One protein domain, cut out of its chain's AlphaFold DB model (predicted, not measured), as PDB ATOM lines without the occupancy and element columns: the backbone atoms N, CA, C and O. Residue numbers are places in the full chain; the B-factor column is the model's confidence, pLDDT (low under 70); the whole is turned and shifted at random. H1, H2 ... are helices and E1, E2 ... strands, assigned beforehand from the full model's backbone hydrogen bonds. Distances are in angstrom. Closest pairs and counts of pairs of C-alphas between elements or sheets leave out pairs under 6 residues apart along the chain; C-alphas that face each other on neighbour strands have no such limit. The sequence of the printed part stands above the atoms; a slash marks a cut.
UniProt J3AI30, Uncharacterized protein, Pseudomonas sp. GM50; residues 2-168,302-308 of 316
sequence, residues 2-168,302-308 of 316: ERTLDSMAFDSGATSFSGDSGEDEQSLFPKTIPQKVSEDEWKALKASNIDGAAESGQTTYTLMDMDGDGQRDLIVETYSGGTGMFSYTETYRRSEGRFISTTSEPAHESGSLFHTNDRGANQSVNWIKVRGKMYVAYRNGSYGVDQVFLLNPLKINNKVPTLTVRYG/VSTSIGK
ATOM      1  N   GLU A   2      25.576 -58.464   7.365       84.25
ATOM      2  CA  GLU A   2      26.201 -59.194   6.261       84.25
ATOM      3  C   GLU A   2      25.254 -60.234   5.664       84.25
ATOM      4  O   GLU A   2      24.781 -60.025   4.562       84.25
ATOM      5  N   ARG A   3      24.790 -61.222   6.449       86.19
ATOM      6  CA  ARG A   3      23.809 -62.219   5.967       86.19
ATOM      7  C   ARG A   3      22.550 -61.621   5.320       86.19
ATOM      8  O   ARG A   3      21.959 -62.237   4.441       86.19
ATOM      9  N   THR A   4      22.093 -60.457   5.785       88.12
ATOM     10  CA  THR A   4      20.939 -59.762   5.196       88.12
ATOM     11  C   THR A   4      21.315 -59.102   3.873       88.12
ATOM     12  O   THR A   4      20.546 -59.212   2.925       88.12
ATOM     13  N   LEU A   5      22.482 -58.458   3.791       88.38
ATOM     14  CA  LEU A   5      22.999 -57.896   2.540       88.38
ATOM     15  C   LEU A   5      23.250 -59.001   1.507       88.38
ATOM     16  O   LEU A   5      22.759 -58.881   0.390       88.38
ATOM     17  N   ASP A   6      23.867 -60.112   1.914       87.12
ATOM     18  CA  ASP A   6      24.111 -61.286   1.068       87.12
ATOM     19  C   ASP A   6      22.799 -61.859   0.516       87.12
ATOM     20  O   ASP A   6      22.698 -62.191  -0.658       87.12
ATOM     21  N   SER A   7      21.741 -61.916   1.336       88.38
ATOM     22  CA  SER A   7      20.423 -62.389   0.883       88.38
ATOM     23  C   SER A   7      19.741 -61.466  -0.136       88.38
ATOM     24  O   SER A   7      18.785 -61.877  -0.793       88.38
ATOM     25  N   MET A   8      20.197 -60.215  -0.240       88.50
ATOM     26  CA  MET A   8      19.726 -59.223  -1.211       88.50
ATOM     27  C   MET A   8      20.709 -59.031  -2.369       88.50
ATOM     28  O   MET A   8      20.414 -58.241  -3.276       88.50
ATOM     29  N   ALA A   9      21.858 -59.711  -2.326       85.88
ATOM     30  CA  ALA A   9      22.867 -59.645  -3.362       85.88
ATOM     31  C   ALA A   9      22.268 -60.108  -4.690       85.88
ATOM     32  O   ALA A   9      21.446 -61.026  -4.764       85.88
ATOM     33  N   PHE A  10      22.641 -59.406  -5.748       77.38
ATOM     34  CA  PHE A  10      22.156 -59.703  -7.083       77.38
ATOM     35  C   PHE A  10      22.992 -60.804  -7.742       77.38
ATOM     36  O   PHE A  10      24.213 -60.697  -7.769       77.38
ATOM     37  N   ASP A  11      22.334 -61.819  -8.311       62.66
ATOM     38  CA  ASP A  11      23.008 -63.071  -8.699       62.66
ATOM     39  C   ASP A  11      22.802 -63.493 -10.172       62.66
ATOM     40  O   ASP A  11      22.983 -64.656 -10.528       62.66
ATOM     41  N   SER A  12      22.393 -62.594 -11.082       65.06
ATOM     42  CA  SER A  12      22.206 -63.021 -12.482       65.06
ATOM     43  C   SER A  12      22.229 -61.909 -13.530       65.06
ATOM     44  O   SER A  12      21.388 -61.022 -13.498       65.06
ATOM     45  N   GLY A  13      23.087 -62.036 -14.548       76.69
ATOM     46  CA  GLY A  13      23.010 -61.246 -15.792       76.69
ATOM     47  C   GLY A  13      24.143 -60.243 -16.020       76.69
ATOM     48  O   GLY A  13      24.143 -59.560 -17.043       76.69
ATOM     49  N   ALA A  14      25.114 -60.174 -15.108       88.88
ATOM     50  CA  ALA A  14      26.314 -59.370 -15.295       88.88
ATOM     51  C   ALA A  14      27.326 -60.070 -16.224       88.88
ATOM     52  O   ALA A  14      27.521 -61.286 -16.150       88.88
ATOM     53  N   THR A  15      27.991 -59.292 -17.077       94.06
ATOM     54  CA  THR A  15      29.207 -59.712 -17.791       94.06
ATOM     55  C   THR A  15      30.346 -58.809 -17.354       94.06
ATOM     56  O   THR A  15      30.287 -57.610 -17.619       94.06
ATOM     57  N   SER A  16      31.388 -59.385 -16.757       93.88
ATOM     58  CA  SER A  16      32.598 -58.656 -16.371       93.88
ATOM     59  C   SER A  16      33.777 -59.025 -17.265       93.88
ATOM     60  O   SER A  16      33.926 -60.184 -17.662       93.88
ATOM     61  N   PHE A  17      34.610 -58.041 -17.585       93.31
ATOM     62  CA  PHE A  17      35.851 -58.206 -18.335       93.31
ATOM     63  C   PHE A  17      36.866 -57.143 -17.911       93.31
ATOM     64  O   PHE A  17      36.497 -56.049 -17.490       93.31
ATOM     65  N   SER A  18      38.151 -57.461 -18.016       91.00
ATOM     66  CA  SER A  18      39.231 -56.530 -17.679       91.00
ATOM     67  C   SER A  18      39.714 -55.761 -18.903       91.00
ATOM     68  O   SER A  18      39.523 -56.211 -20.035       91.00
ATOM     69  N   GLY A  19      40.352 -54.616 -18.659       87.44
ATOM     70  CA  GLY A  19      41.186 -53.953 -19.652       87.44
ATOM     71  C   GLY A  19      42.377 -54.815 -20.084       87.44
ATOM     72  O   GLY A  19      42.796 -55.733 -19.374       87.44
ATOM     73  N   ASP A  20      42.915 -54.512 -21.263       85.88
ATOM     74  CA  ASP A  20      44.150 -55.109 -21.763       85.88
ATOM     75  C   ASP A  20      45.354 -54.516 -21.012       85.88
ATOM     76  O   ASP A  20      45.356 -53.339 -20.656       85.88
ATOM     77  N   SER A  21      46.416 -55.294 -20.803       82.38
ATOM     78  CA  SER A  21      47.643 -54.780 -20.180       82.38
ATOM     79  C   SER A  21      48.417 -53.855 -21.130       82.38
ATOM     80  O   SER A  21      48.713 -54.229 -22.270       82.38
ATOM     81  N   GLY A  22      48.750 -52.658 -20.649       75.75
ATOM     82  CA  GLY A  22      49.632 -51.677 -21.280       75.75
ATOM     83  C   GLY A  22      51.056 -51.692 -20.714       75.75
ATOM     84  O   GLY A  22      51.452 -52.618 -20.004       75.75
ATOM     85  N   GLU A  23      51.836 -50.665 -21.059       73.94
ATOM     86  CA  GLU A  23      53.144 -50.407 -20.438       73.94
ATOM     87  C   GLU A  23      52.955 -49.925 -18.986       73.94
ATOM     88  O   GLU A  23      51.905 -49.386 -18.651       73.94
ATOM     89  N   ASP A  24      53.944 -50.163 -18.117       71.44
ATOM     90  CA  ASP A  24      53.952 -49.712 -16.712       71.44
ATOM     91  C   ASP A  24      52.689 -50.066 -15.894       71.44
ATOM     92  O   ASP A  24      52.209 -49.281 -15.083       71.44
ATOM     93  N   GLU A  25      52.140 -51.272 -16.102       70.00
ATOM     94  CA  GLU A  25      50.913 -51.761 -15.437       70.00
ATOM     95  C   GLU A  25      49.659 -50.906 -15.709       70.00
ATOM     96  O   GLU A  25      48.650 -51.022 -15.008       70.00
ATOM     97  N   GLN A  26      49.690 -50.081 -16.758       73.50
ATOM     98  CA  GLN A  26      48.526 -49.345 -17.220       73.50
ATOM     99  C   GLN A  26      47.457 -50.316 -17.734       73.50
ATOM    100  O   GLN A  26      47.740 -51.240 -18.500       73.50
ATOM    101  N   SER A  27      46.201 -50.086 -17.362       79.38
ATOM    102  CA  SER A  27      45.062 -50.773 -17.970       79.38
ATOM    103  C   SER A  27      44.604 -50.020 -19.215       79.38
ATOM    104  O   SER A  27      44.286 -48.841 -19.139       79.38
ATOM    105  N   LEU A  28      44.550 -50.694 -20.360       82.75
ATOM    106  CA  LEU A  28      44.066 -50.151 -21.627       82.75
ATOM    107  C   LEU A  28      42.655 -50.661 -21.925       82.75
ATOM    108  O   LEU A  28      42.301 -51.796 -21.599       82.75
ATOM    109  N   PHE A  29      41.852 -49.856 -22.620       84.19
ATOM    110  CA  PHE A  29      40.555 -50.324 -23.104       84.19
ATOM    111  C   PHE A  29      40.735 -51.529 -24.060       84.19
ATOM    112  O   PHE A  29      41.614 -51.468 -24.930       84.19
ATOM    113  N   PRO A  30      39.932 -52.610 -23.947       87.69
ATOM    114  CA  PRO A  30      40.157 -53.825 -24.729       87.69
ATOM    115  C   PRO A  30      40.175 -53.590 -26.246       87.69
ATOM    116  O   PRO A  30      39.391 -52.816 -26.798       87.69
ATOM    117  N   LYS A  31      41.049 -54.300 -26.966       87.44
ATOM    118  CA  LYS A  31      41.152 -54.181 -28.438       87.44
ATOM    119  C   LYS A  31      40.117 -55.015 -29.186       87.44
ATOM    120  O   LYS A  31      39.786 -54.719 -30.337       87.44
ATOM    121  N   THR A  32      39.620 -56.074 -28.554       90.69
ATOM    122  CA  THR A  32      38.668 -57.021 -29.147       90.69
ATOM    123  C   THR A  32      37.418 -57.133 -28.293       90.69
ATOM    124  O   THR A  32      37.442 -56.817 -27.108       90.69
ATOM    125  N   ILE A  33      36.317 -57.561 -28.913       94.12
ATOM    126  CA  ILE A  33      35.046 -57.718 -28.215       94.12
ATOM    127  C   ILE A  33      35.160 -58.816 -27.138       94.12
ATOM    128  O   ILE A  33      35.468 -59.963 -27.478       94.12
ATOM    129  N   PRO A  34      34.917 -58.504 -25.852       94.19
ATOM    130  CA  PRO A  34      34.974 -59.504 -24.795       94.19
ATOM    131  C   PRO A  34      33.847 -60.535 -24.917       94.19
ATOM    132  O   PRO A  34      32.783 -60.286 -25.493       94.19
ATOM    133  N   GLN A  35      34.053 -61.714 -24.334       93.38
ATOM    134  CA  GLN A  35      33.046 -62.772 -24.349       93.38
ATOM    135  C   GLN A  35      31.741 -62.294 -23.685       93.38
ATOM    136  O   GLN A  35      31.766 -61.682 -22.621       93.38
ATOM    137  N   LYS A  36      30.584 -62.620 -24.281       93.19
ATOM    138  CA  LYS A  36      29.241 -62.224 -23.793       93.19
ATOM    139  C   LYS A  36      28.972 -60.707 -23.814       93.19
ATOM    140  O   LYS A  36      28.014 -60.249 -23.182       93.19
ATOM    141  N   VAL A  37      29.782 -59.942 -24.541       95.88
ATOM    142  CA  VAL A  37      29.473 -58.573 -24.969       95.88
ATOM    143  C   VAL A  37      28.930 -58.650 -26.395       95.88
ATOM    144  O   VAL A  37      29.507 -59.334 -27.240       95.88
ATOM    145  N   SER A  38      27.791 -58.017 -26.661       94.81
ATOM    146  CA  SER A  38      27.202 -57.959 -28.005       94.81
ATOM    147  C   SER A  38      27.891 -56.905 -28.873       94.81
ATOM    148  O   SER A  38      28.505 -55.967 -28.365       94.81
ATOM    149  N   GLU A  39      27.771 -57.018 -30.199       95.94
ATOM    150  CA  GLU A  39      28.341 -56.028 -31.126       95.94
ATOM    151  C   GLU A  39      27.808 -54.609 -30.882       95.94
ATOM    152  O   GLU A  39      28.542 -53.630 -31.014       95.94
ATOM    153  N   ASP A  40      26.539 -54.505 -30.496       95.06
ATOM    154  CA  ASP A  40      25.867 -53.245 -30.200       95.06
ATOM    155  C   ASP A  40      26.397 -52.603 -28.903       95.06
ATOM    156  O   ASP A  40      26.718 -51.412 -28.872       95.06
ATOM    157  N   GLU A  41      26.597 -53.397 -27.849       95.44
ATOM    158  CA  GLU A  41      27.242 -52.926 -26.613       95.44
ATOM    159  C   GLU A  41      28.696 -52.548 -26.850       95.44
ATOM    160  O   GLU A  41      29.160 -51.528 -26.350       95.44
ATOM    161  N   TRP A  42      29.406 -53.327 -27.665       95.06
ATOM    162  CA  TRP A  42      30.781 -53.028 -28.036       95.06
ATOM    163  C   TRP A  42      30.898 -51.715 -28.807       95.06
ATOM    164  O   TRP A  42      31.799 -50.908 -28.563       95.06
ATOM    165  N   LYS A  43      29.965 -51.465 -29.730       94.31
ATOM    166  CA  LYS A  43      29.873 -50.192 -30.442       94.31
ATOM    167  C   LYS A  43      29.605 -49.044 -29.472       94.31
ATOM    168  O   LYS A  43      30.253 -48.007 -29.600       94.31
ATOM    169  N   ALA A  44      28.710 -49.240 -28.503       94.62
ATOM    170  CA  ALA A  44      28.406 -48.233 -27.497       94.62
ATOM    171  C   ALA A  44      29.603 -47.934 -26.590       94.62
ATOM    172  O   ALA A  44      29.946 -46.767 -26.416       94.62
ATOM    173  N   LEU A  45      30.301 -48.955 -26.091       92.44
ATOM    174  CA  LEU A  45      31.508 -48.789 -25.280       92.44
ATOM    175  C   LEU A  45      32.566 -47.953 -26.012       92.44
ATOM    176  O   LEU A  45      33.003 -46.928 -25.495       92.44
ATOM    177  N   LYS A  46      32.895 -48.317 -27.261       90.50
ATOM    178  CA  LYS A  46      33.861 -47.568 -28.082       90.50
ATOM    179  C   LYS A  46      33.414 -46.145 -28.391       90.50
ATOM    180  O   LYS A  46      34.251 -45.260 -28.521       90.50
ATOM    181  N   ALA A  47      32.112 -45.922 -28.554       91.00
ATOM    182  CA  ALA A  47      31.597 -44.582 -28.783       91.00
ATOM    183  C   ALA A  47      31.740 -43.710 -27.531       91.00
ATOM    184  O   ALA A  47      31.907 -42.505 -27.671       91.00
ATOM    185  N   SER A  48      31.680 -44.291 -26.333       86.88
ATOM    186  CA  SER A  48      31.492 -43.571 -25.067       86.88
ATOM    187  C   SER A  48      32.714 -42.811 -24.565       86.88
ATOM    188  O   SER A  48      32.541 -42.002 -23.663       86.88
ATOM    189  N   ASN A  49      33.895 -43.004 -25.170       78.75
ATOM    190  CA  ASN A  49      35.166 -42.426 -24.709       78.75
ATOM    191  C   ASN A  49      35.349 -42.614 -23.196       78.75
ATOM    192  O   ASN A  49      35.577 -41.660 -22.460       78.75
ATOM    193  N   ILE A  50      35.142 -43.846 -22.726       77.81
ATOM    194  CA  ILE A  50      35.397 -44.197 -21.332       77.81
ATOM    195  C   ILE A  50      36.913 -44.279 -21.192       77.81
ATOM    196  O   ILE A  50      37.523 -45.279 -21.576       77.81
ATOM    197  N   ASP A  51      37.506 -43.200 -20.695       62.41
ATOM    198  CA  ASP A  51      38.933 -43.115 -20.416       62.41
ATOM    199  C   ASP A  51      39.229 -43.929 -19.149       62.41
ATOM    200  O   ASP A  51      39.312 -43.421 -18.038       62.41
ATOM    201  N   GLY A  52      39.317 -45.247 -19.315       55.84
ATOM    202  CA  GLY A  52      39.777 -46.156 -18.276       55.84
ATOM    203  C   GLY A  52      41.264 -46.386 -18.447       55.84
ATOM    204  O   GLY A  52      41.649 -47.233 -19.245       55.84
ATOM    205  N   ALA A  53      42.075 -45.617 -17.734       46.97
ATOM    206  CA  ALA A  53      43.461 -45.960 -17.464       46.97
ATOM    207  C   ALA A  53      43.932 -45.085 -16.303       46.97
ATOM    208  O   ALA A  53      44.396 -43.966 -16.519       46.97
ATOM    209  N   ALA A  54      43.794 -45.573 -15.067       54.44
ATOM    210  CA  ALA A  54      44.606 -45.004 -14.001       54.44
ATOM    211  C   ALA A  54      46.075 -45.031 -14.445       54.44
ATOM    212  O   ALA A  54      46.502 -45.955 -15.141       54.44
ATOM    213  N   GLU A  55      46.847 -44.026 -14.031       53.28
ATOM    214  CA  GLU A  55      48.292 -43.968 -14.288       53.28
ATOM    215  C   GLU A  55      49.022 -45.225 -13.766       53.28
ATOM    216  O   GLU A  55      50.127 -45.519 -14.203       53.28
ATOM    217  N   SER A  56      48.381 -45.993 -12.872       59.72
ATOM    218  CA  SER A  56      48.767 -47.347 -12.473       59.72
ATOM    219  C   SER A  56      47.535 -48.158 -12.045       59.72
ATOM    220  O   SER A  56      46.683 -47.627 -11.332       59.72
ATOM    221  N   GLY A  57      47.448 -49.435 -12.443       70.56
ATOM    222  CA  GLY A  57      46.470 -50.397 -11.917       70.56
ATOM    223  C   GLY A  57      45.420 -50.914 -12.911       70.56
ATOM    224  O   GLY A  57      45.224 -50.388 -14.005       70.56
ATOM    225  N   GLN A  58      44.755 -52.010 -12.527       83.19
ATOM    226  CA  GLN A  58      43.809 -52.741 -13.375       83.19
ATOM    227  C   GLN A  58      42.428 -52.069 -13.391       83.19
ATOM    228  O   GLN A  58      41.852 -51.794 -12.336       83.19
ATOM    229  N   THR A  59      41.863 -51.887 -14.588       88.38
ATOM    230  CA  THR A  59      40.463 -51.491 -14.772       88.38
ATOM    231  C   THR A  59      39.614 -52.709 -15.127       88.38
ATOM    232  O   THR A  59      39.968 -53.515 -15.994       88.38
ATOM    233  N   THR A  60      38.470 -52.840 -14.463       91.50
ATOM    234  CA  THR A  60      37.454 -53.856 -14.736       91.50
ATOM    235  C   THR A  60      36.152 -53.188 -15.153       91.50
ATOM    236  O   THR A  60      35.731 -52.185 -14.585       91.50
ATOM    237  N   TYR A  61      35.509 -53.762 -16.160       93.06
ATOM    238  CA  TYR A  61      34.246 -53.308 -16.716       93.06
ATOM    239  C   TYR A  61      33.187 -54.365 -16.438       93.06
ATOM    240  O   TYR A  61      33.399 -55.544 -16.732       93.06
ATOM    241  N   THR A  62      32.030 -53.952 -15.932       94.38
ATOM    242  CA  THR A  62      30.892 -54.842 -15.694       94.38
ATOM    243  C   THR A  62      29.646 -54.293 -16.376       94.38
ATOM    244  O   THR A  62      29.178 -53.206 -16.051       94.38
ATOM    245  N   LEU A  63      29.098 -55.059 -17.322       94.88
ATOM    246  CA  LEU A  63      27.833 -54.761 -17.988       94.88
ATOM    247  C   LEU A  63      26.679 -55.450 -17.270       94.88
ATOM    248  O   LEU A  63      26.662 -56.681 -17.181       94.88
ATOM    249  N   MET A  64      25.688 -54.681 -16.829       92.31
ATOM    250  CA  MET A  64      24.484 -55.203 -16.183       92.31
ATOM    251  C   MET A  64      23.317 -54.222 -16.277       92.31
ATOM    252  O   MET A  64      23.521 -53.020 -16.290       92.31
ATOM    253  N   ASP A  65      22.089 -54.729 -16.309       91.31
ATOM    254  CA  ASP A  65      20.882 -53.892 -16.277       91.31
ATOM    255  C   ASP A  65      20.641 -53.378 -14.842       91.31
ATOM    256  O   ASP A  65      20.314 -54.167 -13.942       91.31
ATOM    257  N   MET A  66      20.873 -52.080 -14.602       90.44
ATOM    258  CA  MET A  66      20.782 -51.479 -13.267       90.44
ATOM    259  C   MET A  66      19.428 -50.806 -12.995       90.44
ATOM    260  O   MET A  66      19.012 -50.740 -11.828       90.44
ATOM    261  N   ASP A  67      18.716 -50.325 -14.020       89.06
ATOM    262  CA  ASP A  67      17.399 -49.684 -13.866       89.06
ATOM    263  C   ASP A  67      16.190 -50.512 -14.332       89.06
ATOM    264  O   ASP A  67      15.051 -50.141 -14.018       89.06
ATOM    265  N   GLY A  68      16.423 -51.687 -14.913       87.88
ATOM    266  CA  GLY A  68      15.405 -52.657 -15.300       87.88
ATOM    267  C   GLY A  68      14.776 -52.383 -16.665       87.88
ATOM    268  O   GLY A  68      13.664 -52.864 -16.905       87.88
ATOM    269  N   ASP A  69      15.419 -51.587 -17.526       89.50
ATOM    270  CA  ASP A  69      14.915 -51.251 -18.862       89.50
ATOM    271  C   ASP A  69      15.218 -52.335 -19.922       89.50
ATOM    272  O   ASP A  69      14.745 -52.248 -21.059       89.50
ATOM    273  N   GLY A  70      15.948 -53.389 -19.542       89.12
ATOM    274  CA  GLY A  70      16.361 -54.483 -20.419       89.12
ATOM    275  C   GLY A  70      17.625 -54.195 -21.234       89.12
ATOM    276  O   GLY A  70      18.092 -55.081 -21.955       89.12
ATOM    277  N   GLN A  71      18.204 -53.000 -21.118       92.06
ATOM    278  CA  GLN A  71      19.520 -52.652 -21.630       92.06
ATOM    279  C   GLN A  71      20.535 -52.694 -20.491       92.06
ATOM    280  O   GLN A  71      20.286 -52.274 -19.370       92.06
ATOM    281  N   ARG A  72      21.723 -53.230 -20.772       93.88
ATOM    282  CA  ARG A  72      22.789 -53.248 -19.774       93.88
ATOM    283  C   ARG A  72      23.472 -51.891 -19.704       93.88
ATOM    284  O   ARG A  72      23.927 -51.373 -20.723       93.88
ATOM    285  N   ASP A  73      23.581 -51.387 -18.490       93.81
ATOM    286  CA  ASP A  73      24.407 -50.271 -18.073       93.81
ATOM    287  C   ASP A  73      25.839 -50.736 -17.782       93.81
ATOM    288  O   ASP A  73      26.148 -51.929 -17.854       93.81
ATOM    289  N   LEU A  74      26.722 -49.792 -17.458       94.00
ATOM    290  CA  LEU A  74      28.136 -50.065 -17.225       94.00
ATOM    291  C   LEU A  74      28.573 -49.624 -15.829       94.00
ATOM    292  O   LEU A  74      28.288 -48.508 -15.400       94.00
ATOM    293  N   ILE A  75      29.334 -50.495 -15.175       93.06
ATOM    294  CA  ILE A  75      30.165 -50.193 -14.012       93.06
ATOM    295  C   ILE A  75      31.628 -50.258 -14.464       93.06
ATOM    296  O   ILE A  75      32.015 -51.204 -15.158       93.06
ATOM    297  N   VAL A  76      32.425 -49.271 -14.070       91.12
ATOM    298  CA  VAL A  76      33.875 -49.234 -14.286       91.12
ATOM    299  C   VAL A  76      34.549 -49.169 -12.927       91.12
ATOM    300  O   VAL A  76      34.297 -48.253 -12.153       91.12
ATOM    301  N   GLU A  77      35.388 -50.149 -12.627       90.00
ATOM    302  CA  GLU A  77      36.171 -50.207 -11.396       90.00
ATOM    303  C   GLU A  77      37.642 -50.045 -11.744       90.00
ATOM    304  O   GLU A  77      38.184 -50.830 -12.523       90.00
ATOM    305  N   THR A  78      38.288 -49.038 -11.168       87.25
ATOM    306  CA  THR A  78      39.694 -48.729 -11.423       87.25
ATOM    307  C   THR A  78      40.467 -48.785 -10.119       87.25
ATOM    308  O   THR A  78      40.245 -47.979  -9.212       87.25
ATOM    309  N   TYR A  79      41.399 -49.731 -10.034       86.25
ATOM    310  CA  TYR A  79      42.391 -49.757  -8.968       86.25
ATOM    311  C   TYR A  79      43.468 -48.712  -9.264       86.25
ATOM    312  O   TYR A  79      44.021 -48.713 -10.356       86.25
ATOM    313  N   SER A  80      43.764 -47.839  -8.301       78.19
ATOM    314  CA  SER A  80      44.759 -46.765  -8.442       78.19
ATOM    315  C   SER A  80      46.004 -46.976  -7.570       78.19
ATOM    316  O   SER A  80      46.904 -46.136  -7.564       78.19
ATOM    317  N   GLY A  81      46.071 -48.065  -6.799       71.62
ATOM    318  CA  GLY A  81      47.234 -48.376  -5.969       71.62
ATOM    319  C   GLY A  81      47.531 -47.351  -4.870       71.62
ATOM    320  O   GLY A  81      46.631 -46.840  -4.197       71.62
ATOM    321  N   GLY A  82      48.824 -47.113  -4.632       72.00
ATOM    322  CA  GLY A  82      49.327 -46.270  -3.544       72.00
ATOM    323  C   GLY A  82      49.333 -46.956  -2.171       72.00
ATOM    324  O   GLY A  82      48.984 -48.125  -2.021       72.00
ATOM    325  N   THR A  83      49.741 -46.224  -1.130       74.44
ATOM    326  CA  THR A  83      49.825 -46.765   0.241       74.44
ATOM    327  C   THR A  83      48.469 -47.143   0.828       74.44
ATOM    328  O   THR A  83      48.434 -48.011   1.700       74.44
ATOM    329  N   GLY A  84      47.392 -46.506   0.356       73.38
ATOM    330  CA  GLY A  84      46.005 -46.796   0.724       73.38
ATOM    331  C   GLY A  84      45.321 -47.846  -0.155       73.38
ATOM    332  O   GLY A  84      44.259 -48.312   0.216       73.38
ATOM    333  N   MET A  85      45.906 -48.261  -1.287       84.56
ATOM    334  CA  MET A  85      45.293 -49.268  -2.170       84.56
ATOM    335  C   MET A  85      43.844 -48.902  -2.542       84.56
ATOM    336  O   MET A  85      42.890 -49.594  -2.189       84.56
ATOM    337  N   PHE A  86      43.679 -47.753  -3.199       87.12
ATOM    338  CA  PHE A  86      42.355 -47.229  -3.527       87.12
ATOM    339  C   PHE A  86      41.746 -47.917  -4.751       87.12
ATOM    340  O   PHE A  86      42.431 -48.132  -5.755       87.12
ATOM    341  N   SER A  87      40.438 -48.157  -4.685       88.50
ATOM    342  CA  SER A  87      39.611 -48.587  -5.814       88.50
ATOM    343  C   SER A  87      38.473 -47.594  -6.021       88.50
ATOM    344  O   SER A  87      37.738 -47.291  -5.084       88.50
ATOM    345  N   TYR A  88      38.327 -47.088  -7.242       89.06
ATOM    346  CA  TYR A  88      37.281 -46.141  -7.628       89.06
ATOM    347  C   TYR A  88      36.237 -46.849  -8.479       89.06
ATOM    348  O   TYR A  88      36.592 -47.602  -9.385       89.06
ATOM    349  N   THR A  89      34.960 -46.588  -8.219       90.88
ATOM    350  CA  THR A  89      33.855 -47.196  -8.963       90.88
ATOM    351  C   THR A  89      33.011 -46.120  -9.615       90.88
ATOM    352  O   THR A  89      32.433 -45.281  -8.934       90.88
ATOM    353  N   GLU A  90      32.892 -46.171 -10.933       89.88
ATOM    354  CA  GLU A  90      32.090 -45.266 -11.751       89.88
ATOM    355  C   GLU A  90      30.934 -46.028 -12.400       89.88
ATOM    356  O   GLU A  90      31.012 -47.237 -12.640       89.88
ATOM    357  N   THR A  91      29.845 -45.326 -12.695       91.44
ATOM    358  CA  THR A  91      28.640 -45.927 -13.264       91.44
ATOM    359  C   THR A  91      28.068 -45.074 -14.385       91.44
ATOM    360  O   THR A  91      28.034 -43.843 -14.323       91.44
ATOM    361  N   TYR A  92      27.580 -45.746 -15.424       92.06
ATOM    362  CA  TYR A  92      27.103 -45.101 -16.638       92.06
ATOM    363  C   TYR A  92      25.785 -45.717 -17.079       92.06
ATOM    364  O   TYR A  92      25.704 -46.933 -17.263       92.06
ATOM    365  N   ARG A  93      24.781 -44.870 -17.330       92.94
ATOM    366  CA  ARG A  93      23.534 -45.314 -17.958       92.94
ATOM    367  C   ARG A  93      23.756 -45.505 -19.451       92.94
ATOM    368  O   ARG A  93      24.347 -44.636 -20.100       92.94
ATOM    369  N   ARG A  94      23.215 -46.578 -20.023       92.88
ATOM    370  CA  ARG A  94      23.175 -46.729 -21.477       92.88
ATOM    371  C   ARG A  94      22.060 -45.882 -22.096       92.88
ATOM    372  O   ARG A  94      20.896 -45.998 -21.739       92.88
ATOM    373  N   SER A  95      22.411 -45.016 -23.041       91.06
ATOM    374  CA  SER A  95      21.462 -44.157 -23.753       91.06
ATOM    375  C   SER A  95      22.002 -43.775 -25.128       91.06
ATOM    376  O   SER A  95      23.183 -43.474 -25.273       91.06
ATOM    377  N   GLU A  96      21.135 -43.781 -26.144       88.81
ATOM    378  CA  GLU A  96      21.458 -43.339 -27.515       88.81
ATOM    379  C   GLU A  96      22.725 -43.996 -28.107       88.81
ATOM    380  O   GLU A  96      23.516 -43.371 -28.814       88.81
ATOM    381  N   GLY A  97      22.942 -45.281 -27.805       90.50
ATOM    382  CA  GLY A  97      24.116 -46.018 -28.280       90.50
ATOM    383  C   GLY A  97      25.431 -45.580 -27.626       90.50
ATOM    384  O   GLY A  97      26.490 -45.795 -28.209       90.50
ATOM    385  N   ARG A  98      25.377 -44.967 -26.439       93.50
ATOM    386  CA  ARG A  98      26.524 -44.585 -25.604       93.50
ATOM    387  C   ARG A  98      26.255 -44.936 -24.138       93.50
ATOM    388  O   ARG A  98      25.121 -45.189 -23.748       93.50
ATOM    389  N   PHE A  99      27.303 -44.923 -23.333       92.44
ATOM    390  CA  PHE A  99      27.289 -44.966 -21.880       92.44
ATOM    391  C   PHE A  99      27.561 -43.549 -21.382       92.44
ATOM    392  O   PHE A  99      28.566 -42.938 -21.741       92.44
ATOM    393  N   ILE A 100      26.624 -43.000 -20.617       88.94
ATOM    394  CA  ILE A 100      26.645 -41.613 -20.154       88.94
ATOM    395  C   ILE A 100      26.784 -41.624 -18.636       88.94
ATOM    396  O   ILE A 100      25.971 -42.245 -17.945       88.94
ATOM    397  N   SER A 101      27.812 -40.944 -18.123       83.75
ATOM    398  CA  SER A 101      27.996 -40.796 -16.681       83.75
ATOM    399  C   SER A 101      26.869 -39.945 -16.109       83.75
ATOM    400  O   SER A 101      26.497 -38.910 -16.666       83.75
ATOM    401  N   THR A 102      26.314 -40.396 -14.989       69.81
ATOM    402  CA  THR A 102      25.309 -39.639 -14.232       69.81
ATOM    403  C   THR A 102      25.901 -38.928 -13.017       69.81
ATOM    404  O   THR A 102      25.153 -38.290 -12.279       69.81
ATOM    405  N   THR A 103      27.210 -39.063 -12.792       61.06
ATOM    406  CA  THR A 103      27.945 -38.599 -11.603       61.06
ATOM    407  C   THR A 103      28.904 -37.441 -11.894       61.06
ATOM    408  O   THR A 103      29.372 -36.804 -10.958       61.06
ATOM    409  N   SER A 104      29.172 -37.114 -13.163       54.47
ATOM    410  CA  SER A 104      30.091 -36.035 -13.548       54.47
ATOM    411  C   SER A 104      29.360 -34.731 -13.912       54.47
ATOM    412  O   SER A 104      28.834 -34.600 -15.020       54.47
ATOM    413  N   GLU A 105      29.381 -33.734 -13.022       47.31
ATOM    414  CA  GLU A 105      29.427 -32.328 -13.456       47.31
ATOM    415  C   GLU A 105      30.887 -31.944 -13.785       47.31
ATOM    416  O   GLU A 105      31.806 -32.557 -13.239       47.31
ATOM    417  N   PRO A 106      31.149 -30.924 -14.628       41.19
ATOM    418  CA  PRO A 106      32.500 -30.579 -15.101       41.19
ATOM    419  C   PRO A 106      33.511 -30.149 -14.017       41.19
ATOM    420  O   PRO A 106      34.638 -29.804 -14.355       41.19
ATOM    421  N   ALA A 107      33.112 -30.099 -12.742       37.41
ATOM    422  CA  ALA A 107      33.888 -29.529 -11.641       37.41
ATOM    423  C   ALA A 107      34.454 -30.562 -10.644       37.41
ATOM    424  O   ALA A 107      35.105 -30.158  -9.680       37.41
ATOM    425  N   HIS A 108      34.229 -31.866 -10.844       42.28
ATOM    426  CA  HIS A 108      34.731 -32.907  -9.942       42.28
ATOM    427  C   HIS A 108      35.720 -33.831 -10.658       42.28
ATOM    428  O   HIS A 108      35.353 -34.578 -11.556       42.28
ATOM    429  N   GLU A 109      36.985 -33.784 -10.229       44.31
ATOM    430  CA  GLU A 109      38.113 -34.550 -10.789       44.31
ATOM    431  C   GLU A 109      38.039 -36.072 -10.529       44.31
ATOM    432  O   GLU A 109      38.902 -36.811 -10.983       44.31
ATOM    433  N   SER A 110      36.995 -36.572  -9.856       52.00
ATOM    434  CA  SER A 110      36.700 -38.010  -9.790       52.00
ATOM    435  C   SER A 110      35.209 -38.233 -10.040       52.00
ATOM    436  O   SER A 110      34.368 -37.965  -9.187       52.00
ATOM    437  N   GLY A 111      34.849 -38.695 -11.237       66.81
ATOM    438  CA  GLY A 111      33.468 -39.021 -11.613       66.81
ATOM    439  C   GLY A 111      32.935 -40.305 -10.961       66.81
ATOM    440  O   GLY A 111      31.922 -40.839 -11.415       66.81
ATOM    441  N   SER A 112      33.590 -40.826  -9.921       81.56
ATOM    442  CA  SER A 112      33.319 -42.138  -9.324       81.56
ATOM    443  C   SER A 112      32.150 -42.113  -8.359       81.56
ATOM    444  O   SER A 112      32.244 -41.393  -7.392       81.56
ATOM    445  N   LEU A 113      31.124 -42.953  -8.503       89.00
ATOM    446  CA  LEU A 113      30.020 -43.120  -7.542       89.00
ATOM    447  C   LEU A 113      30.477 -43.305  -6.080       89.00
ATOM    448  O   LEU A 113      29.801 -42.851  -5.156       89.00
ATOM    449  N   PHE A 114      31.581 -44.021  -5.871       90.94
ATOM    450  CA  PHE A 114      32.275 -44.130  -4.592       90.94
ATOM    451  C   PHE A 114      33.721 -44.589  -4.817       90.94
ATOM    452  O   PHE A 114      34.073 -45.063  -5.899       90.94
ATOM    453  N   HIS A 115      34.536 -44.515  -3.770       90.44
ATOM    454  CA  HIS A 115      35.800 -45.239  -3.691       90.44
ATOM    455  C   HIS A 115      35.923 -46.026  -2.385       90.44
ATOM    456  O   HIS A 115      35.273 -45.715  -1.380       90.44
ATOM    457  N   THR A 116      36.758 -47.061  -2.411       91.38
ATOM    458  CA  THR A 116      37.172 -47.818  -1.230       91.38
ATOM    459  C   THR A 116      38.675 -47.736  -1.028       91.38
ATOM    460  O   THR A 116      39.437 -47.513  -1.970       91.38
ATOM    461  N   ASN A 117      39.096 -47.920   0.217       87.62
ATOM    462  CA  ASN A 117      40.487 -47.997   0.625       87.62
ATOM    463  C   ASN A 117      40.697 -49.307   1.399       87.62
ATOM    464  O   ASN A 117      40.142 -49.479   2.487       87.62
ATOM    465  N   ASP A 118      41.509 -50.213   0.850       82.06
ATOM    466  CA  ASP A 118      41.779 -51.517   1.472       82.06
ATOM    467  C   ASP A 118      42.730 -51.412   2.676       82.06
ATOM    468  O   ASP A 118      42.850 -52.339   3.483       82.06
ATOM    469  N   ARG A 119      43.419 -50.276   2.825       83.00
ATOM    470  CA  ARG A 119      44.403 -50.018   3.872       83.00
ATOM    471  C   ARG A 119      44.197 -48.672   4.561       83.00
ATOM    472  O   ARG A 119      44.802 -47.657   4.212       83.00
ATOM    473  N   GLY A 120      43.436 -48.698   5.646       81.38
ATOM    474  CA  GLY A 120      43.134 -47.484   6.405       81.38
ATOM    475  C   GLY A 120      41.650 -47.230   6.612       81.38
ATOM    476  O   GLY A 120      41.300 -46.224   7.218       81.38
ATOM    477  N   ALA A 121      40.781 -48.108   6.109       86.94
ATOM    478  CA  ALA A 121      39.345 -47.971   6.266       86.94
ATOM    479  C   ALA A 121      38.663 -49.332   6.439       86.94
ATOM    480  O   ALA A 121      39.170 -50.369   6.020       86.94
ATOM    481  N   ASN A 122      37.485 -49.316   7.060       89.00
ATOM    482  CA  ASN A 122      36.611 -50.478   7.190       89.00
ATOM    483  C   ASN A 122      35.444 -50.327   6.210       89.00
ATOM    484  O   ASN A 122      34.322 -49.981   6.594       89.00
ATOM    485  N   GLN A 123      35.726 -50.533   4.928       91.88
ATOM    486  CA  GLN A 123      34.766 -50.307   3.856       91.88
ATOM    487  C   GLN A 123      34.393 -51.610   3.168       91.88
ATOM    488  O   GLN A 123      35.195 -52.531   3.054       91.88
ATOM    489  N   SER A 124      33.139 -51.718   2.741       90.88
ATOM    490  CA  SER A 124      32.696 -52.848   1.922       90.88
ATOM    491  C   SER A 124      31.480 -52.464   1.102       90.88
ATOM    492  O   SER A 124      30.709 -51.588   1.497       90.88
ATOM    493  N   VAL A 125      31.280 -53.149  -0.015       92.81
ATOM    494  CA  VAL A 125      30.253 -52.802  -0.991       92.81
ATOM    495  C   VAL A 125      29.428 -54.032  -1.319       92.81
ATOM    496  O   VAL A 125      29.970 -55.111  -1.531       92.81
ATOM    497  N   ASN A 126      28.107 -53.866  -1.360       93.31
ATOM    498  CA  ASN A 126      27.188 -54.899  -1.821       93.31
ATOM    499  C   ASN A 126      26.241 -54.312  -2.867       93.31
ATOM    500  O   ASN A 126      25.515 -53.355  -2.589       93.31
ATOM    501  N   TRP A 127      26.218 -54.909  -4.056       92.75
ATOM    502  CA  TRP A 127      25.226 -54.607  -5.082       92.75
ATOM    503  C   TRP A 127      23.945 -55.370  -4.768       92.75
ATOM    504  O   TRP A 127      23.894 -56.596  -4.877       92.75
ATOM    505  N   ILE A 128      22.909 -54.646  -4.354       93.12
ATOM    506  CA  ILE A 128      21.662 -55.240  -3.876       93.12
ATOM    507  C   ILE A 128      20.487 -54.883  -4.775       93.12
ATOM    508  O   ILE A 128      20.383 -53.767  -5.290       93.12
ATOM    509  N   LYS A 129      19.553 -55.826  -4.923       89.19
ATOM    510  CA  LYS A 129      18.305 -55.596  -5.653       89.19
ATOM    511  C   LYS A 129      17.157 -55.366  -4.685       89.19
ATOM    512  O   LYS A 129      16.758 -56.256  -3.938       89.19
ATOM    513  N   VAL A 130      16.559 -54.179  -4.740       85.00
ATOM    514  CA  VAL A 130      15.423 -53.804  -3.890       85.00
ATOM    515  C   VAL A 130      14.274 -53.331  -4.770       85.00
ATOM    516  O   VAL A 130      14.392 -52.354  -5.505       85.00
ATOM    517  N   ARG A 131      13.132 -54.030  -4.694       83.56
ATOM    518  CA  ARG A 131      11.907 -53.712  -5.462       83.56
ATOM    519  C   ARG A 131      12.160 -53.550  -6.970       83.56
ATOM    520  O   ARG A 131      11.641 -52.634  -7.600       83.56
ATOM    521  N   GLY A 132      12.979 -54.437  -7.533       78.81
ATOM    522  CA  GLY A 132      13.282 -54.463  -8.965       78.81
ATOM    523  C   GLY A 132      14.401 -53.523  -9.417       78.81
ATOM    524  O   GLY A 132      14.835 -53.667 -10.549       78.81
ATOM    525  N   LYS A 133      14.908 -52.636  -8.550       84.06
ATOM    526  CA  LYS A 133      15.994 -51.696  -8.867       84.06
ATOM    527  C   LYS A 133      17.293 -52.099  -8.189       84.06
ATOM    528  O   LYS A 133      17.256 -52.622  -7.071       84.06
ATOM    529  N   MET A 134      18.411 -51.814  -8.845       90.75
ATOM    530  CA  MET A 134      19.731 -51.987  -8.254       90.75
ATOM    531  C   MET A 134      20.107 -50.788  -7.387       90.75
ATOM    532  O   MET A 134      19.825 -49.634  -7.717       90.75
ATOM    533  N   TYR A 135      20.745 -51.088  -6.264       93.38
ATOM    534  CA  TYR A 135      21.337 -50.123  -5.355       93.38
ATOM    535  C   TYR A 135      22.703 -50.620  -4.906       93.38
ATOM    536  O   TYR A 135      22.960 -51.824  -4.863       93.38
ATOM    537  N   VAL A 136      23.545 -49.680  -4.502       94.50
ATOM    538  CA  VAL A 136      24.789 -49.981  -3.809       94.50
ATOM    539  C   VAL A 136      24.559 -49.789  -2.317       94.50
ATOM    540  O   VAL A 136      24.216 -48.696  -1.875       94.50
ATOM    541  N   ALA A 137      24.742 -50.848  -1.535       96.12
ATOM    542  CA  ALA A 137      24.888 -50.759  -0.092       96.12
ATOM    543  C   ALA A 137      26.376 -50.572   0.233       96.12
ATOM    544  O   ALA A 137      27.128 -51.543   0.337       96.12
ATOM    545  N   TYR A 138      26.788 -49.310   0.352       95.94
ATOM    546  CA  TYR A 138      28.151 -48.913   0.696       95.94
ATOM    547  C   TYR A 138      28.284 -48.846   2.219       95.94
ATOM    548  O   TYR A 138      27.640 -48.020   2.865       95.94
ATOM    549  N   ARG A 139      29.082 -49.737   2.810       94.44
ATOM    550  CA  ARG A 139      29.380 -49.736   4.245       94.44
ATOM    551  C   ARG A 139      30.639 -48.921   4.497       94.44
ATOM    552  O   ARG A 139      31.683 -49.258   3.952       94.44
ATOM    553  N   ASN A 140      30.544 -47.955   5.400       93.12
ATOM    554  CA  ASN A 140      31.677 -47.326   6.063       93.12
ATOM    555  C   ASN A 140      31.591 -47.636   7.562       93.12
ATOM    556  O   ASN A 140      30.599 -47.295   8.211       93.12
ATOM    557  N   GLY A 141      32.580 -48.343   8.091       90.19
ATOM    558  CA  GLY A 141      32.584 -48.814   9.468       90.19
ATOM    559  C   GLY A 141      33.684 -48.192  10.317       90.19
ATOM    560  O   GLY A 141      34.713 -47.734   9.828       90.19
ATOM    561  N   SER A 142      33.477 -48.258  11.619       88.44
ATOM    562  CA  SER A 142      34.480 -48.039  12.655       88.44
ATOM    563  C   SER A 142      34.170 -48.960  13.836       88.44
ATOM    564  O   SER A 142      33.171 -49.693  13.848       88.44
ATOM    565  N   TYR A 143      35.042 -49.004  14.833       88.38
ATOM    566  CA  TYR A 143      34.847 -49.866  15.984       88.38
ATOM    567  C   TYR A 143      33.512 -49.547  16.673       88.38
ATOM    568  O   TYR A 143      33.288 -48.474  17.227       88.38
ATOM    569  N   GLY A 144      32.605 -50.523  16.652       88.56
ATOM    570  CA  GLY A 144      31.301 -50.410  17.306       88.56
ATOM    571  C   GLY A 144      30.215 -49.750  16.466       88.56
ATOM    572  O   GLY A 144      29.087 -49.645  16.953       88.56
ATOM    573  N   VAL A 145      30.478 -49.358  15.218       91.00
ATOM    574  CA  VAL A 145      29.435 -48.815  14.343       91.00
ATOM    575  C   VAL A 145      29.698 -49.104  12.870       91.00
ATOM    576  O   VAL A 145      30.799 -48.926  12.374       91.00
ATOM    577  N   ASP A 146      28.649 -49.504  12.161       92.88
ATOM    578  CA  ASP A 146      28.613 -49.495  10.703       92.88
ATOM    579  C   ASP A 146      27.576 -48.475  10.235       92.88
ATOM    580  O   ASP A 146      26.441 -48.451  10.727       92.88
ATOM    581  N   GLN A 147      27.944 -47.662   9.252       95.50
ATOM    582  CA  GLN A 147      27.013 -46.880   8.452       95.50
ATOM    583  C   GLN A 147      26.904 -47.524   7.074       95.50
ATOM    584  O   GLN A 147      27.900 -47.693   6.380       95.50
ATOM    585  N   VAL A 148      25.691 -47.890   6.675       96.56
ATOM    586  CA  VAL A 148      25.394 -48.410   5.340       96.56
ATOM    587  C   VAL A 148      24.603 -47.359   4.583       96.56
ATOM    588  O   VAL A 148      23.447 -47.084   4.912       96.56
ATOM    589  N   PHE A 149      25.237 -46.772   3.579       96.75
ATOM    590  CA  PHE A 149      24.656 -45.797   2.670       96.75
ATOM    591  C   PHE A 149      24.036 -46.525   1.481       96.75
ATOM    592  O   PHE A 149      24.680 -47.367   0.854       96.75
ATOM    593  N   LEU A 150      22.777 -46.215   1.177       95.62
ATOM    594  CA  LEU A 150      22.073 -46.786   0.033       95.62
ATOM    595  C   LEU A 150      22.182 -45.841  -1.169       95.62
ATOM    596  O   LEU A 150      21.381 -44.914  -1.304       95.62
ATOM    597  N   LEU A 151      23.162 -46.080  -2.037       94.56
ATOM    598  CA  LEU A 151      23.421 -45.253  -3.214       94.56
ATOM    599  C   LEU A 151      22.609 -45.758  -4.410       94.56
ATOM    600  O   LEU A 151      22.476 -46.964  -4.640       94.56
ATOM    601  N   ASN A 152      22.070 -44.830  -5.196       92.69
ATOM    602  CA  ASN A 152      21.517 -45.147  -6.504       92.69
ATOM    603  C   ASN A 152      22.637 -45.070  -7.555       92.69
ATOM    604  O   ASN A 152      23.216 -43.997  -7.708       92.69
ATOM    605  N   PRO A 153      22.922 -46.147  -8.304       91.94
ATOM    606  CA  PRO A 153      24.060 -46.160  -9.216       91.94
ATOM    607  C   PRO A 153      23.869 -45.299 -10.468       91.94
ATOM    608  O   PRO A 153      24.839 -45.016 -11.149       91.94
ATOM    609  N   LEU A 154      22.655 -44.861 -10.801       90.38
ATOM    610  CA  LEU A 154      22.376 -44.117 -12.038       90.38
ATOM    611  C   LEU A 154      21.797 -42.722 -11.773       90.38
ATOM    612  O   LEU A 154      20.994 -42.205 -12.566       90.38
ATOM    613  N   LYS A 155      22.115 -42.150 -10.607       87.25
ATOM    614  CA  LYS A 155      21.677 -40.819 -10.173       87.25
ATOM    615  C   LYS A 155      22.734 -40.148  -9.304       87.25
ATOM    616  O   LYS A 155      23.498 -40.811  -8.618       87.25
ATOM    617  N   ILE A 156      22.661 -38.823  -9.258       85.00
ATOM    618  CA  ILE A 156      23.378 -37.981  -8.299       85.00
ATOM    619  C   ILE A 156      22.813 -38.220  -6.884       85.00
ATOM    620  O   ILE A 156      21.594 -38.154  -6.681       85.00
ATOM    621  N   ASN A 157      23.680 -38.500  -5.906       87.56
ATOM    622  CA  ASN A 157      23.326 -39.005  -4.570       87.56
ATOM    623  C   ASN A 157      23.384 -37.936  -3.455       87.56
ATOM    624  O   ASN A 157      23.810 -38.220  -2.340       87.56
ATOM    625  N   ASN A 158      22.845 -36.734  -3.711       85.69
ATOM    626  CA  ASN A 158      22.950 -35.577  -2.800       85.69
ATOM    627  C   ASN A 158      22.549 -35.865  -1.342       85.69
ATOM    628  O   ASN A 158      23.058 -35.270  -0.387       85.69
ATOM    629  N   LYS A 159      21.531 -36.714  -1.186       91.00
ATOM    630  CA  LYS A 159      21.055 -37.225   0.093       91.00
ATOM    631  C   LYS A 159      20.666 -38.678  -0.072       91.00
ATOM    632  O   LYS A 159      19.801 -38.996  -0.890       91.00
ATOM    633  N   VAL A 160      21.237 -39.532   0.759       94.25
ATOM    634  CA  VAL A 160      21.019 -40.973   0.711       94.25
ATOM    635  C   VAL A 160      20.392 -41.463   2.008       94.25
ATOM    636  O   VAL A 160      20.667 -40.909   3.077       94.25
ATOM    637  N   PRO A 161      19.526 -42.485   1.949       96.25
ATOM    638  CA  PRO A 161      19.157 -43.243   3.130       96.25
ATOM    639  C   PRO A 161      20.393 -43.918   3.727       96.25
ATOM    640  O   PRO A 161      21.122 -44.622   3.027       96.25
ATOM    641  N   THR A 162      20.578 -43.748   5.030       97.44
ATOM    642  CA  THR A 162      21.664 -44.367   5.788       97.44
ATOM    643  C   THR A 162      21.079 -45.238   6.883       97.44
ATOM    644  O   THR A 162      20.225 -44.797   7.655       97.44
ATOM    645  N   LEU A 163      21.553 -46.476   6.970       97.06
ATOM    646  CA  LEU A 163      21.331 -47.370   8.096       97.06
ATOM    647  C   LEU A 163      22.561 -47.313   9.002       97.06
ATOM    648  O   LEU A 163      23.657 -47.649   8.576       97.06
ATOM    649  N   THR A 164      22.389 -46.924  10.260       96.81
ATOM    650  CA  THR A 164      23.445 -46.990  11.272       96.81
ATOM    651  C   THR A 164      23.186 -48.173  12.189       96.81
ATOM    652  O   THR A 164      22.145 -48.233  12.851       96.81
ATOM    653  N   VAL A 165      24.141 -49.093  12.257       94.44
ATOM    654  CA  VAL A 165      24.126 -50.237  13.167       94.44
ATOM    655  C   VAL A 165      25.224 -50.027  14.193       94.44
ATOM    656  O   VAL A 165      26.392 -49.948  13.840       94.44
ATOM    657  N   ARG A 166      24.855 -49.924  15.468       93.44
ATOM    658  CA  ARG A 166      25.807 -49.860  16.579       93.44
ATOM    659  C   ARG A 166      25.935 -51.222  17.234       93.44
ATOM    660  O   ARG A 166      24.946 -51.950  17.377       93.44
ATOM    661  N   TYR A 167      27.149 -51.533  17.659       90.00
ATOM    662  CA  TYR A 167      27.512 -52.798  18.266       90.00
ATOM    663  C   TYR A 167      28.131 -52.592  19.642       90.00
ATOM    664  O   TYR A 167      28.859 -51.633  19.879       90.00
ATOM    665  N   GLY A 168      27.870 -53.543  20.529       88.81
ATOM    666  CA  GLY A 168      28.681 -53.796  21.711       88.81
ATOM    667  C   GLY A 168      29.535 -55.035  21.472       88.81
ATOM    668  O   GLY A 168      29.124 -55.940  20.739       88.81
ATOM    669  N   VAL A 302      19.923 -49.969  16.155       96.62
ATOM    670  CA  VAL A 302      19.761 -49.713  14.725       96.62
ATOM    671  C   VAL A 302      18.984 -48.413  14.567       96.62
ATOM    672  O   VAL A 302      17.995 -48.192  15.266       96.62
ATOM    673  N   SER A 303      19.436 -47.538  13.680       97.62
ATOM    674  CA  SER A 303      18.734 -46.301  13.340       97.62
ATOM    675  C   SER A 303      18.869 -45.986  11.863       97.62
ATOM    676  O   SER A 303      19.802 -46.441  11.211       97.62
ATOM    677  N   THR A 304      17.952 -45.176  11.349       97.88
ATOM    678  CA  THR A 304      17.976 -44.714   9.963       97.88
ATOM    679  C   THR A 304      17.986 -43.198   9.906       97.88
ATOM    680  O   THR A 304      17.325 -42.544  10.716       97.88
ATOM    681  N   SER A 305      18.672 -42.643   8.920       97.94
ATOM    682  CA  SER A 305      18.663 -41.215   8.612       97.94
ATOM    683  C   SER A 305      18.685 -41.002   7.100       97.94
ATOM    684  O   SER A 305      18.789 -41.950   6.324       97.94
ATOM    685  N   ILE A 306      18.533 -39.747   6.681       97.25
ATOM    686  CA  ILE A 306      18.785 -39.317   5.309       97.25
ATOM    687  C   ILE A 306      19.767 -38.153   5.391       97.25
ATOM    688  O   ILE A 306      19.493 -37.171   6.085       97.25
ATOM    689  N   GLY A 307      20.895 -38.253   4.698       94.38
ATOM    690  CA  GLY A 307      21.973 -37.271   4.787       94.38
ATOM    691  C   GLY A 307      22.991 -37.427   3.670       94.38
ATOM    692  O   GLY A 307      22.759 -38.184   2.730       94.38
ATOM    693  N   LYS A 308      24.098 -36.691   3.764       92.50
ATOM    694  CA  LYS A 308      25.242 -36.909   2.877       92.50
ATOM    695  C   LYS A 308      25.888 -38.253   3.207       92.50
ATOM    696  O   LYS A 308      25.862 -38.673   4.364       92.50
TER     697      LYS A 308
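AT A GLANCE: This is residues 2 to 168 and 302 to 308 of the 316 residues of an uncharacterized protein of Pseudomonas sp. GM50 (UniProt J3AI30). Two strongly twisted antiparallel sheets stand side by side along the longest axis as one twisted wall, meeting where edge strand E6 of the one comes near edge strand E7 of the other. The short helix H2 stands up from the first sheet at E5, and the shorter H1 is over E7 of the second. The printed part has 174 residues, with two named helices and eleven named strands in the order H1 E1 H2 E2 E3 E4 E5 E6 E7 E8 E9 E10 E11. The six-stranded sheet E1 to E6 is branched at E4, the other runs E7 E8 E9 E10 E11, and the class is mostly strand. The whole is compact, with a radius of gyration of the C-alphas of 16.7 A and spans of 52 by 39 by 33 A.

HOW THE PARTS SIT: In the branched sheet, E4, residues 86 to 95, has E3, residues 73 to 81, on one side, with N 76 and O 90 2.9 A apart. On its other side are E5, residues 98 to 101, with N 93 and O 100 at 2.9 A, and E6, residues 114 to 117, with N 87 and O 116 at 3.0 A. E2, residues 59 to 64, has E3 on one side, with N 62 and O 75 at 2.9 A, and E1, residues 15 to 18, on the other side, with N 17 and O 61 at 2.9 A. E2 E3 E4 E5 form a meander, each strand the antiparallel neighbour of the one before. H2, residues 39 to 47, is on this sheet and rises 49 degrees out of its local plane; its closest C-alphas to E5 are those of Ala 44 and Arg 98, 4.5 A apart. The closest C-alphas of E6 and E7, residues 122 to 130, are those of Thr 116 and Gln 123, 6.2 A apart. E7 bends by 51 degrees at residue 127. A second meander runs from E7 through E8, residues 133 to 142, and E9, residues 145 to 151, to E10, residues 160 to 168, with N 126 and O 137 at 3.0 A, N 138 and O 149 at 2.9 A, and N 148 and O 163 at 2.8 A. E11, residues 302 to 307, is beside E10, with N 162 and O 305 at 2.8 A. H1, residues 2 to 7, runs along E7 at 21 degrees on the local plane; the closest C-alphas of H1 and E7 are those of Leu 5 and Asn 126, 6.7 A apart. In H1 and H2 every O i to N i+4 pair is within hydrogen-bond range.

IN THESE COORDINATES: H1 begins at C-alpha 2, (26.201, -59.194, 6.261). E4 spans 29.2 A, E8 28.6 A, E3 25.9 A, E10 25.8 A and E7 24.1 A; H2 spans 12.1 A. E11 ends at C-alpha 307, (21.973, -37.271, 4.787).

THE WHOLE: The C-alphas of Glu 39 and Gly 168 are the farthest apart, at 52.9 A. Residues 169 to 301 are not printed, and C-alphas 168 and 302 are 12.0 A apart across the cut. The links E1 to H2, H2 to E2 and E5 to E6 are long. The mean pLDDT of the printed part is 85.5, and it is under 70 at residues 11 to 12, 51 to 56 and 102 to 111.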